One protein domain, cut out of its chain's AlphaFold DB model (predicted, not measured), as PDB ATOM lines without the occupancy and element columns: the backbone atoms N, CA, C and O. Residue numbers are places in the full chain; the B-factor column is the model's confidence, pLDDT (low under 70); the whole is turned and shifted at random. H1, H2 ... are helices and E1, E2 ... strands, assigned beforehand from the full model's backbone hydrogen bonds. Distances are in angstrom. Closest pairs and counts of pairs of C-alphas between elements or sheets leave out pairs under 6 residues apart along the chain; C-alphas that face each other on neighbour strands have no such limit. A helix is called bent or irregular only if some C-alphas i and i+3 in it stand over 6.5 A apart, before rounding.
ATOM      1  N   ASP A   7     268.152 274.990 237.038       77.12
ATOM      2  CA  ASP A   7     268.084 275.199 238.483       77.12
ATOM      3  C   ASP A   7     268.313 276.673 238.831       77.12
ATOM      4  O   ASP A   7     267.651 277.215 239.717       77.12
ATOM      5  N   ALA A   8     269.198 277.368 238.108       76.06
ATOM      6  CA  ALA A   8     269.327 278.819 238.233       76.06
ATOM      7  C   ALA A   8     268.049 279.548 237.805       76.06
ATOM      8  O   ALA A   8     267.599 280.442 238.519       76.06
ATOM      9  N   LEU A   9     267.435 279.144 236.689       74.19
ATOM     10  CA  LEU A   9     266.179 279.737 236.226       74.19
ATOM     11  C   LEU A   9     265.036 279.482 237.209       74.19
ATOM     12  O   LEU A   9     264.263 280.392 237.483       74.19
ATOM     13  N   ARG A  10     264.973 278.288 237.805       75.62
ATOM     14  CA  ARG A  10     263.979 277.973 238.835       75.62
ATOM     15  C   ARG A  10     264.168 278.797 240.111       75.62
ATOM     16  O   ARG A  10     263.193 279.282 240.663       75.62
ATOM     17  N   ARG A  11     265.410 279.039 240.542       78.38
ATOM     18  CA  ARG A  11     265.679 279.961 241.663       78.38
ATOM     19  C   ARG A  11     265.211 281.385 241.359       78.38
ATOM     20  O   ARG A  11     264.569 282.001 242.201       78.38
ATOM     21  N   ILE A  12     265.471 281.877 240.145       78.56
ATOM     22  CA  ILE A  12     265.005 283.202 239.703       78.56
ATOM     23  C   ILE A  12     263.471 283.271 239.707       78.56
ATOM     24  O   ILE A  12     262.898 284.291 240.091       78.56
ATOM     25  N   THR A  13     262.780 282.202 239.301       76.81
ATOM     26  CA  THR A  13     261.314 282.188 239.341       76.81
ATOM     27  C   THR A  13     260.754 282.081 240.755       76.81
ATOM     28  O   THR A  13     259.722 282.686 241.023       76.81
ATOM     29  N   ASP A  14     261.425 281.404 241.683       80.88
ATOM     30  CA  ASP A  14     261.025 281.410 243.096       80.88
ATOM     31  C   ASP A  14     261.201 282.806 243.727       80.88
ATOM     32  O   ASP A  14     260.320 283.285 244.446       80.88
ATOM     33  N   GLU A  15     262.295 283.506 243.399       78.69
ATOM     34  CA  GLU A  15     262.511 284.905 243.796       78.69
ATOM     35  C   GLU A  15     261.423 285.831 243.231       78.69
ATOM     36  O   GLU A  15     260.938 286.714 243.939       78.69
ATOM     37  N   CYS A  16     260.968 285.589 241.996       76.25
ATOM     38  CA  CYS A  16     259.826 286.293 241.408       76.25
ATOM     39  C   CYS A  16     258.552 286.136 242.243       76.25
ATOM     40  O   CYS A  16     257.902 287.135 242.547       76.25
ATOM     41  N   VAL A  17     258.200 284.904 242.627       78.62
ATOM     42  CA  VAL A  17     257.003 284.647 243.445       78.62
ATOM     43  C   VAL A  17     257.079 285.406 244.762       78.62
ATOM     44  O   VAL A  17     256.104 286.046 245.157       78.62
ATOM     45  N   ALA A  18     258.239 285.376 245.421       82.69
ATOM     46  CA  ALA A  18     258.448 286.086 246.676       82.69
ATOM     47  C   ALA A  18     258.311 287.607 246.512       82.69
ATOM     48  O   ALA A  18     257.647 288.254 247.320       82.69
ATOM     49  N   LEU A  19     258.896 288.170 245.453       80.75
ATOM     50  CA  LEU A  19     258.889 289.608 245.197       80.75
ATOM     51  C   LEU A  19     257.488 290.102 244.807       80.75
ATOM     52  O   LEU A  19     257.015 291.098 245.345       80.75
ATOM     53  N   VAL A  20     256.766 289.364 243.959       78.50
ATOM     54  CA  VAL A  20     255.379 289.700 243.592       78.50
ATOM     55  C   VAL A  20     254.436 289.612 244.796       78.50
ATOM     56  O   VAL A  20     253.555 290.462 244.959       78.50
ATOM     57  N   ALA A  21     254.646 288.639 245.683       83.44
ATOM     58  CA  ALA A  21     253.892 288.550 246.928       83.44
ATOM     59  C   ALA A  21     254.192 289.725 247.872       83.44
ATOM     60  O   ALA A  21     253.260 290.294 248.440       83.44
ATOM     61  N   ALA A  22     255.465 290.099 248.024       83.62
ATOM     62  CA  ALA A  22     255.887 291.172 248.922       83.62
ATOM     63  C   ALA A  22     255.450 292.562 248.435       83.62
ATOM     64  O   ALA A  22     254.889 293.332 249.214       83.62
ATOM     65  N   ASP A  23     255.663 292.859 247.153       81.88
ATOM     66  CA  ASP A  23     255.516 294.214 246.616       81.88
ATOM     67  C   ASP A  23     254.104 294.484 246.075       81.88
ATOM     68  O   ASP A  23     253.640 295.623 246.093       81.88
ATOM     69  N   PHE A  24     253.392 293.445 245.619       80.12
ATOM     70  CA  PHE A  24     252.074 293.587 244.983       80.12
ATOM     71  C   PHE A  24     250.954 292.854 245.726       80.12
ATOM     72  O   PHE A  24     249.789 292.988 245.347       80.12
ATOM     73  N   GLY A  25     251.271 292.072 246.765       80.75
ATOM     74  CA  GLY A  25     250.281 291.294 247.515       80.75
ATOM     75  C   GLY A  25     249.592 290.207 246.682       80.75
ATOM     76  O   GLY A  25     248.493 289.774 247.033       80.75
ATOM     77  N   ARG A  26     250.198 289.784 245.563       80.62
ATOM     78  CA  ARG A  26     249.637 288.777 244.649       80.62
ATOM     79  C   ARG A  26     250.331 287.434 244.837       80.62
ATOM     80  O   ARG A  26     251.543 287.369 245.009       80.62
ATOM     81  N   HIS A  27     249.560 286.354 244.771       84.25
ATOM     82  CA  HIS A  27     250.089 285.000 244.888       84.25
ATOM     83  C   HIS A  27     250.149 284.337 243.517       84.25
ATOM     84  O   HIS A  27     249.122 284.095 242.888       84.25
ATOM     85  N   LEU A  28     251.358 284.010 243.081       82.75
ATOM     86  CA  LEU A  28     251.600 283.351 241.809       82.75
ATOM     87  C   LEU A  28     251.542 281.824 241.979       82.75
ATOM     88  O   LEU A  28     252.272 281.264 242.793       82.75
ATOM     89  N   ASP A  29     250.670 281.143 241.232       85.06
ATOM     90  CA  ASP A  29     250.365 279.711 241.417       85.06
ATOM     91  C   ASP A  29     250.840 278.797 240.275       85.06
ATOM     92  O   ASP A  29     250.610 277.587 240.306       85.06
ATOM     93  N   TRP A  30     251.534 279.371 239.289       85.38
ATOM     94  CA  TRP A  30     252.087 278.692 238.112       85.38
ATOM     95  C   TRP A  30     251.054 278.199 237.097       85.38
ATOM     96  O   TRP A  30     251.416 277.501 236.146       85.38
ATOM     97  N   SER A  31     249.779 278.550 237.271       87.19
ATOM     98  CA  SER A  31     248.739 278.266 236.285       87.19
ATOM     99  C   SER A  31     248.904 279.143 235.039       87.19
ATOM    100  O   SER A  31     249.466 280.229 235.094       87.19
ATOM    101  N   LEU A  32     248.366 278.723 233.891       84.62
ATOM    102  CA  LEU A  32     248.331 279.590 232.702       84.62
ATOM    103  C   LEU A  32     247.529 280.878 232.944       84.62
ATOM    104  O   LEU A  32     247.885 281.931 232.421       84.62
ATOM    105  N   GLY A  33     246.461 280.801 233.746       84.19
ATOM    106  CA  GLY A  33     245.605 281.948 234.054       84.19
ATOM    107  C   GLY A  33     246.326 283.049 234.831       84.19
ATOM    108  O   GLY A  33     245.996 284.221 234.670       84.19
ATOM    109  N   ILE A  34     247.356 282.696 235.607       86.00
ATOM    110  CA  ILE A  34     248.125 283.655 236.404       86.00
ATOM    111  C   ILE A  34     248.971 284.609 235.556       86.00
ATOM    112  O   ILE A  34     249.408 285.645 236.049       86.00
ATOM    113  N   LEU A  35     249.191 284.310 234.270       86.50
ATOM    114  CA  LEU A  35     249.911 285.224 233.382       86.50
ATOM    115  C   LEU A  35     249.143 286.541 233.185       86.50
ATOM    116  O   LEU A  35     249.771 287.587 233.071       86.50
ATOM    117  N   ALA A  36     247.808 286.525 233.278       86.44
ATOM    118  CA  ALA A  36     247.013 287.754 233.289       86.44
ATOM    119  C   ALA A  36     247.265 288.604 234.552       86.44
ATOM    120  O   ALA A  36     247.254 289.830 234.495       86.44
ATOM    121  N   GLU A  37     247.530 287.965 235.695       85.44
ATOM    122  CA  GLU A  37     247.932 288.658 236.925       85.44
ATOM    123  C   GLU A  37     249.347 289.239 236.799       85.44
ATOM    124  O   GLU A  37     249.609 290.345 237.274       85.44
ATOM    125  N   MET A  38     250.247 288.531 236.109       84.44
ATOM    126  CA  MET A  38     251.589 289.029 235.800       84.44
ATOM    127  C   MET A  38     251.544 290.260 234.882       84.44
ATOM    128  O   MET A  38     252.271 291.222 235.125       84.44
ATOM    129  N   ASP A  39     250.645 290.294 233.894       85.88
ATOM    130  CA  ASP A  39     250.434 291.480 233.050       85.88
ATOM    131  C   ASP A  39     250.028 292.710 233.881       85.88
ATOM    132  O   ASP A  39     250.506 293.820 233.632       85.88
ATOM    133  N   LEU A  40     249.201 292.528 234.919       86.94
ATOM    134  CA  LEU A  40     248.825 293.611 235.838       86.94
ATOM    135  C   LEU A  40     250.010 294.108 236.676       86.94
ATOM    136  O   LEU A  40     250.109 295.310 236.938       86.94
ATOM    137  N   VAL A  41     250.911 293.215 237.093       85.50
ATOM    138  CA  VAL A  41     252.156 293.588 237.790       85.50
ATOM    139  C   VAL A  41     253.048 294.418 236.865       85.50
ATOM    140  O   VAL A  41     253.472 295.508 237.248       85.50
ATOM    141  N   CYS A  42     253.254 293.970 235.624       85.62
ATOM    142  CA  CYS A  42     254.009 294.707 234.607       85.62
ATOM    143  C   CYS A  42     253.411 296.097 234.340       85.62
ATOM    144  O   CYS A  42     254.136 297.092 234.307       85.62
ATOM    145  N   ALA A  43     252.086 296.187 234.202       86.88
ATOM    146  CA  ALA A  43     251.398 297.462 234.018       86.88
ATOM    147  C   ALA A  43     251.583 298.399 235.223       86.88
ATOM    148  O   ALA A  43     251.804 299.594 235.043       86.88
ATOM    149  N   SER A  44     251.540 297.856 236.444       85.88
ATOM    150  CA  SER A  44     251.744 298.627 237.678       85.88
ATOM    151  C   SER A  44     253.172 299.172 237.775       85.88
ATOM    152  O   SER A  44     253.356 300.343 238.091       85.88
ATOM    153  N   LEU A  45     254.175 298.361 237.421       84.06
ATOM    154  CA  LEU A  45     255.583 298.773 237.389       84.06
ATOM    155  C   LEU A  45     255.841 299.927 236.416       84.06
ATOM    156  O   LEU A  45     256.618 300.826 236.719       84.06
ATOM    157  N   LEU A  46     255.188 299.905 235.252       82.81
ATOM    158  CA  LEU A  46     255.329 300.949 234.236       82.81
ATOM    159  C   LEU A  46     254.529 302.219 234.569       82.81
ATOM    160  O   LEU A  46     254.883 303.305 234.108       82.81
ATOM    161  N   ALA A  47     253.464 302.104 235.369       85.56
ATOM    162  CA  ALA A  47     252.638 303.239 235.779       85.56
ATOM    163  C   ALA A  47     253.373 304.207 236.725       85.56
ATOM    164  O   ALA A  47     253.054 305.396 236.746       85.56
ATOM    165  N   GLU A  48     254.375 303.726 237.466       80.06
ATOM    166  CA  GLU A  48     255.240 304.550 238.327       80.06
ATOM    167  C   GLU A  48     256.281 305.368 237.535       80.06
ATOM    168  O   GLU A  48     256.979 306.208 238.104       80.06
ATOM    169  N   GLY A  49     256.356 305.165 236.215       78.50
ATOM    170  CA  GLY A  49     257.342 305.771 235.329       78.50
ATOM    171  C   GLY A  49     258.385 304.762 234.840       78.50
ATOM    172  O   GLY A  49     258.333 303.580 235.182       78.50
ATOM    173  N   PRO A  50     259.334 305.197 233.992       81.00
ATOM    174  CA  PRO A  50     260.385 304.319 233.503       81.00
ATOM    175  C   PRO A  50     261.218 303.782 234.671       81.00
ATOM    176  O   PRO A  50     261.728 304.544 235.494       81.00
ATOM    177  N   LEU A  51     261.363 302.459 234.723       80.31
ATOM    178  CA  LEU A  51     262.252 301.800 235.671       80.31
ATOM    179  C   LEU A  51     263.708 302.156 235.349       80.31
ATOM    180  O   LEU A  51     264.091 302.250 234.183       80.31
ATOM    181  N   GLU A  52     264.537 302.288 236.386       85.81
ATOM    182  CA  GLU A  52     265.987 302.330 236.200       85.81
ATOM    183  C   GLU A  52     266.468 301.057 235.493       85.81
ATOM    184  O   GLU A  52     265.950 299.971 235.747       85.81
ATOM    185  N   GLU A  53     267.481 301.177 234.634       80.75
ATOM    186  CA  GLU A  53     267.944 300.112 233.733       80.75
ATOM    187  C   GLU A  53     268.230 298.783 234.456       80.75
ATOM    188  O   GLU A  53     267.798 297.724 234.009       80.75
ATOM    189  N   GLN A  54     268.859 298.830 235.633       75.50
ATOM    190  CA  GLN A  54     269.132 297.637 236.447       75.50
ATOM    191  C   GLN A  54     267.855 296.984 236.990       75.50
ATOM    192  O   GLN A  54     267.744 295.757 237.016       75.50
ATOM    193  N   ARG A  55     266.873 297.794 237.401       79.12
ATOM    194  CA  ARG A  55     265.572 297.315 237.886       79.12
ATOM    195  C   ARG A  55     264.739 296.770 236.726       79.12
ATOM    196  O   ARG A  55     264.085 295.744 236.889       79.12
ATOM    197  N   LEU A  56     264.810 297.404 235.555       80.81
ATOM    198  CA  LEU A  56     264.177 296.937 234.325       80.81
ATOM    199  C   LEU A  56     264.744 295.585 233.884       80.81
ATOM    200  O   LEU A  56     263.971 294.661 233.660       80.81
ATOM    201  N   GLU A  57     266.072 295.437 233.821       80.19
ATOM    202  CA  GLU A  57     266.714 294.161 233.487       80.19
ATOM    203  C   GLU A  57     266.311 293.038 234.447       80.19
ATOM    204  O   GLU A  57     266.059 291.910 234.014       80.19
ATOM    205  N   LEU A  58     266.274 293.335 235.751       78.75
ATOM    206  CA  LEU A  58     265.876 292.371 236.771       78.75
ATOM    207  C   LEU A  58     264.429 291.919 236.552       78.75
ATOM    208  O   LEU A  58     264.172 290.718 236.471       78.75
ATOM    209  N   TRP A  59     263.504 292.868 236.392       80.88
ATOM    210  CA  TRP A  59     262.096 292.567 236.138       80.88
ATOM    211  C   TRP A  59     261.885 291.809 234.832       80.88
ATOM    212  O   TRP A  59     261.102 290.865 234.801       80.88
ATOM    213  N   TRP A  60     262.626 292.146 233.777       81.12
ATOM    214  CA  TRP A  60     262.528 291.446 232.499       81.12
ATOM    215  C   TRP A  60     262.988 289.989 232.602       81.12
ATOM    216  O   TRP A  60     262.321 289.087 232.090       81.12
ATOM    217  N   LYS A  61     264.101 289.742 233.308       79.00
ATOM    218  CA  LYS A  61     264.601 288.385 233.590       79.00
ATOM    219  C   LYS A  61     263.584 287.592 234.404       79.00
ATOM    220  O   LYS A  61     263.297 286.446 234.066       79.00
ATOM    221  N   ILE A  62     263.013 288.217 235.429       79.12
ATOM    222  CA  ILE A  62     262.007 287.629 236.312       79.12
ATOM    223  C   ILE A  62     260.732 287.248 235.542       79.12
ATOM    224  O   ILE A  62     260.314 286.089 235.583       79.12
ATOM    225  N   VAL A  63     260.138 288.191 234.807       83.88
ATOM    226  CA  VAL A  63     258.890 287.978 234.056       83.88
ATOM    227  C   VAL A  63     259.096 286.934 232.961       83.88
ATOM    228  O   VAL A  63     258.275 286.024 232.817       83.88
ATOM    229  N   GLY A  64     260.209 287.012 232.227       85.25
ATOM    230  CA  GLY A  64     260.555 286.033 231.198       85.25
ATOM    231  C   GLY A  64     260.750 284.627 231.768       85.25
ATOM    232  O   GLY A  64     260.185 283.668 231.239       85.25
ATOM    233  N   ALA A  65     261.484 284.501 232.879       85.12
ATOM    234  CA  ALA A  65     261.699 283.224 233.554       85.12
ATOM    235  C   ALA A  65     260.376 282.626 234.058       85.12
ATOM    236  O   ALA A  65     260.093 281.454 233.807       85.12
ATOM    237  N   TYR A  66     259.535 283.428 234.719       85.88
ATOM    238  CA  TYR A  66     258.257 282.960 235.257       85.88
ATOM    239  C   TYR A  66     257.322 282.492 234.138       85.88
ATOM    240  O   TYR A  66     256.789 281.382 234.185       85.88
ATOM    241  N   THR A  67     257.186 283.306 233.090       87.56
ATOM    242  CA  THR A  67     256.349 282.999 231.923       87.56
ATOM    243  C   THR A  67     256.805 281.718 231.237       87.56
ATOM    244  O   THR A  67     255.989 280.845 230.940       87.56
ATOM    245  N   GLY A  68     258.112 281.566 231.018       87.12
ATOM    246  CA  GLY A  68     258.635 280.366 230.385       87.12
ATOM    247  C   GLY A  68     258.441 279.105 231.230       87.12
ATOM    248  O   GLY A  68     258.072 278.064 230.689       87.12
ATOM    249  N   GLU A  69     258.582 279.194 232.554       86.69
ATOM    250  CA  GLU A  69     258.340 278.061 233.453       86.69
ATOM    251  C   GLU A  69     256.854 277.651 233.464       86.69
ATOM    252  O   GLU A  69     256.552 276.455 233.437       86.69
ATOM    253  N   VAL A  70     255.916 278.608 233.422       89.31
ATOM    254  CA  VAL A  70     254.474 278.325 233.262       89.31
ATOM    255  C   VAL A  70     254.204 277.579 231.953       89.31
ATOM    256  O   VAL A  70     253.509 276.561 231.955       89.31
ATOM    257  N   VAL A  71     254.791 278.030 230.838       88.31
ATOM    258  CA  VAL A  71     254.646 277.377 229.523       88.31
ATOM    259  C   VAL A  71     255.226 275.961 229.540       88.31
ATOM    260  O   VAL A  71     254.571 275.025 229.082       88.31
ATOM    261  N   ILE A  72     256.423 275.777 230.104       87.88
ATOM    262  CA  ILE A  72     257.066 274.461 230.231       87.88
ATOM    263  C   ILE A  72     256.187 273.497 231.024       87.88
ATOM    264  O   ILE A  72     255.990 272.361 230.590       87.88
ATOM    265  N   ARG A  73     255.643 273.947 232.160       86.94
ATOM    266  CA  ARG A  73     254.777 273.131 233.023       86.94
ATOM    267  C   ARG A  73     253.458 272.782 232.347       86.94
ATOM    268  O   ARG A  73     253.006 271.649 232.468       86.94
ATOM    269  N   ALA A  74     252.860 273.730 231.629       87.75
ATOM    270  CA  ALA A  74     251.569 273.531 230.979       87.75
ATOM    271  C   ALA A  74     251.645 272.627 229.738       87.75
ATOM    272  O   ALA A  74     250.729 271.843 229.500       87.75
ATOM    273  N   TYR A  75     252.724 272.727 228.957       85.81
ATOM    274  CA  TYR A  75     252.821 272.097 227.633       85.81
ATOM    275  C   TYR A  75     253.922 271.031 227.514       85.81
ATOM    276  O   TYR A  75     254.122 270.477 226.435       85.81
ATOM    277  N   GLY A  76     254.638 270.719 228.599       80.06
ATOM    278  CA  GLY A  76     255.698 269.704 228.599       80.06
ATOM    279  C   GLY A  76     256.911 270.123 227.764       80.06
ATOM    280  O   GLY A  76     257.237 269.477 226.769       80.06
ATOM    281  N   GLY A  77     257.552 271.231 228.151       84.94
ATOM    282  CA  GLY A  77     258.671 271.842 227.425       84.94
ATOM    283  C   GLY A  77     260.034 271.777 228.121       84.94
ATOM    284  O   GLY A  77     260.220 271.096 229.128       84.94
ATOM    285  N   ALA A  78     260.994 272.523 227.576       85.00
ATOM    286  CA  ALA A  78     262.314 272.739 228.154       85.00
ATOM    287  C   ALA A  78     262.862 274.133 227.816       85.00
ATOM    288  O   ALA A  78     262.537 274.724 226.781       85.00
ATOM    289  N   TRP A  79     263.743 274.628 228.682       86.12
ATOM    290  CA  TRP A  79     264.561 275.803 228.408       86.12
ATOM    291  C   TRP A  79     265.619 275.483 227.350       86.12
ATOM    292  O   TRP A  79     266.306 274.464 227.426       86.12
ATOM    293  N   ILE A  80     265.772 276.378 226.379       83.38
ATOM    294  CA  ILE A  80     266.775 276.317 225.317       83.38
ATOM    295  C   ILE A  80     267.536 277.647 225.240       83.38
ATOM    296  O   ILE A  80     267.060 278.689 225.695       83.38
ATOM    297  N   SER A  81     268.731 277.628 224.656       78.00
ATOM    298  CA  SER A  81     269.429 278.861 224.279       78.00
ATOM    299  C   SER A  81     268.795 279.446 223.014       78.00
ATOM    300  O   SER A  81     268.474 278.697 222.093       78.00
ATOM    301  N   HIS A  82     268.645 280.770 222.937       70.31
ATOM    302  CA  HIS A  82     268.162 281.413 221.715       70.31
ATOM    303  C   HIS A  82     269.298 281.534 220.683       70.31
ATOM    304  O   HIS A  82     270.310 282.184 220.940       70.31
ATOM    305  N   GLU A  83     269.137 280.940 219.496       69.00
ATOM    306  CA  GLU A  83     270.196 280.899 218.468       69.00
ATOM    307  C   GLU A  83     270.576 282.290 217.932       69.00
ATOM    308  O   GLU A  83     271.722 282.522 217.552       69.00
ATOM    309  N   GLN A  84     269.627 283.228 217.931       69.50
ATOM    310  CA  GLN A  84     269.800 284.573 217.361       69.50
ATOM    311  C   GLN A  84     270.046 285.664 218.418       69.50
ATOM    312  O   GLN A  84     270.252 286.820 218.062       69.50
ATOM    313  N   ALA A  85     270.021 285.317 219.711       65.81
ATOM    314  CA  ALA A  85     270.165 286.273 220.810       65.81
ATOM    315  C   ALA A  85     271.062 285.675 221.901       65.81
ATOM    316  O   ALA A  85     270.606 284.997 222.823       65.81
ATOM    317  N   ALA A  86     272.371 285.894 221.766       63.88
ATOM    318  CA  ALA A  86     273.354 285.361 222.700       63.88
ATOM    319  C   ALA A  86     273.102 285.893 224.123       63.88
ATOM    320  O   ALA A  86     273.115 287.098 224.351       63.88
ATOM    321  N   GLY A  87     272.889 284.980 225.075       65.31
ATOM    322  CA  GLY A  87     272.575 285.314 226.470       65.31
ATOM    323  C   GLY A  87     271.079 285.373 226.793       65.31
ATOM    324  O   GLY A  87     270.736 285.427 227.970       65.31
ATOM    325  N   ALA A  88     270.199 285.293 225.789       68.88
ATOM    326  CA  ALA A  88     268.764 285.151 225.997       68.88
ATOM    327  C   ALA A  88     268.366 283.672 226.119       68.88
ATOM    328  O   ALA A  88     268.855 282.799 225.388       68.88
ATOM    329  N   PHE A  89     267.446 283.401 227.041       73.62
ATOM    330  CA  PHE A  89     266.825 282.091 227.206       73.62
ATOM    331  C   PHE A  89     265.493 282.052 226.464       73.62
ATOM    332  O   PHE A  89     264.770 283.045 226.418       73.62
ATOM    333  N   ALA A  90     265.169 280.898 225.891       80.31
ATOM    334  CA  ALA A  90     263.905 280.658 225.211       80.31
ATOM    335  C   ALA A  90     263.287 279.342 225.684       80.31
ATOM    336  O   ALA A  90     263.958 278.505 226.289       80.31
ATOM    337  N   VAL A  91     262.003 279.155 225.401       83.44
ATOM    338  CA  VAL A  91     261.281 277.923 225.725       83.44
ATOM    339  C   VAL A  91     260.934 277.181 224.446       83.44
ATOM    340  O   VAL A  91     260.402 277.766 223.505       83.44
ATOM    341  N   SER A  92     261.206 275.880 224.441       80.56
ATOM    342  CA  SER A  92     260.663 274.932 223.473       80.56
ATOM    343  C   SER A  92     259.586 274.105 224.164       80.56
ATOM    344  O   SER A  92     259.866 273.471 225.180       80.56
ATOM    345  N   ALA A  93     258.357 274.111 223.655       76.00
ATOM    346  CA  ALA A  93     257.261 273.319 224.210       76.00
ATOM    347  C   ALA A  93     256.422 272.689 223.092       76.00
ATOM    348  O   ALA A  93     256.280 273.260 222.009       76.00
ATOM    349  N   LEU A  94     255.866 271.500 223.343       66.19
ATOM    350  CA  LEU A  94     255.054 270.782 222.359       66.19
ATOM    351  C   LEU A  94     253.801 271.602 222.012       66.19
ATOM    352  O   LEU A  94     252.930 271.814 222.848       66.19
TER     353      LEU A  94
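Overview. This is residues 7 to 94 of the 102 residues of an uncharacterized protein of Actinobacteria bacterium (UniProt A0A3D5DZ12). A small hairpin of two short strands, E1 and E2, packs on residues 61 to 75 of one long helix, H3, which runs through the middle of the domain. H2 folds back beside H3 in a helical hairpin, and H1 crosses H3 steeply over another side. The printed part has 88 residues with three named helices and two named strands, in the order H1, H2, H3, E1, E2; the two-stranded sheet, E1 - E2, is antiparallel, and the class is mostly helix. The whole is compact, with a radius of gyration of the C-alphas of 13.2 A, and its C-alphas span 36 by 28 by 20 A.

Along the chain. E1 is residues 78 to 81 and E2 residues 89 to 92, each 10.2 A from first to last C-alpha; C-alpha 92 stands at (260.663, 274.932, 223.473). H3, the longest helix, is residues 53 to 75 and 32.4 A long, from C-alpha 53 at (267.944, 300.112, 233.733). H2 is residues 32 to 47, 24.2 A long; it is neither bent nor irregular, but only just: C-alphas 33 and 36 are 6.0 A apart. H1 is residues 7 to 24, 25.2 A long, and begins with C-alpha 7 at (268.084, 275.199, 238.483).

Arrangement. E1 and E2 are antiparallel neighbours and form a hairpin, with 135 degrees between their directions. Across the pair, N 78 and O 92 are 2.8 A apart and N 90 and O 80 are 2.9 A apart, within hydrogen-bond range. The closest C-alphas of H3 and E2 are those of Gly 68 and Val 91, 5.9 A apart; those of H3 and E1 are Ile 72 and Ala 78, also 5.9 A. H2, with its residues 32 to 38 alone, touches H3; the closest C-alphas are those of Leu 32 and Val 70, 6.3 A apart. These two helices form a helical hairpin at a shallow tilt of 11 degrees, opposite ways. H1 touches H3 with residues 9 to 16 alone, and H3 touches H1 with residues 62 to 69 alone; the closest C-alphas are those of Thr 13 and Tyr 66, 5.2 A apart. They run opposite ways at a steep tilt of 69 degrees, only just short of about perpendicular. H1 and H2 are close but not clearly touching; their closest C-alphas, those of Phe 24 and Val 41, are 7.2 A apart. H1 and H2 are both apart from E1 and E2. Each O i to N i+4 pair is within hydrogen-bond range in H1 and H3, and 10 of 12 are in H2.

Size, cuts and confidence. The two C-alphas farthest apart are those of Gly 49 and Leu 94, 37.4 A. The printed part, residues 7 to 94, has no cut. The links H2 to H3 and H3 to E1 are tight, those from H1 to H2 and from E1 to E2 short, and no link is long. The mean pLDDT of the printed part is 81.1; residues 83 to 88 and residue 94 are under 70.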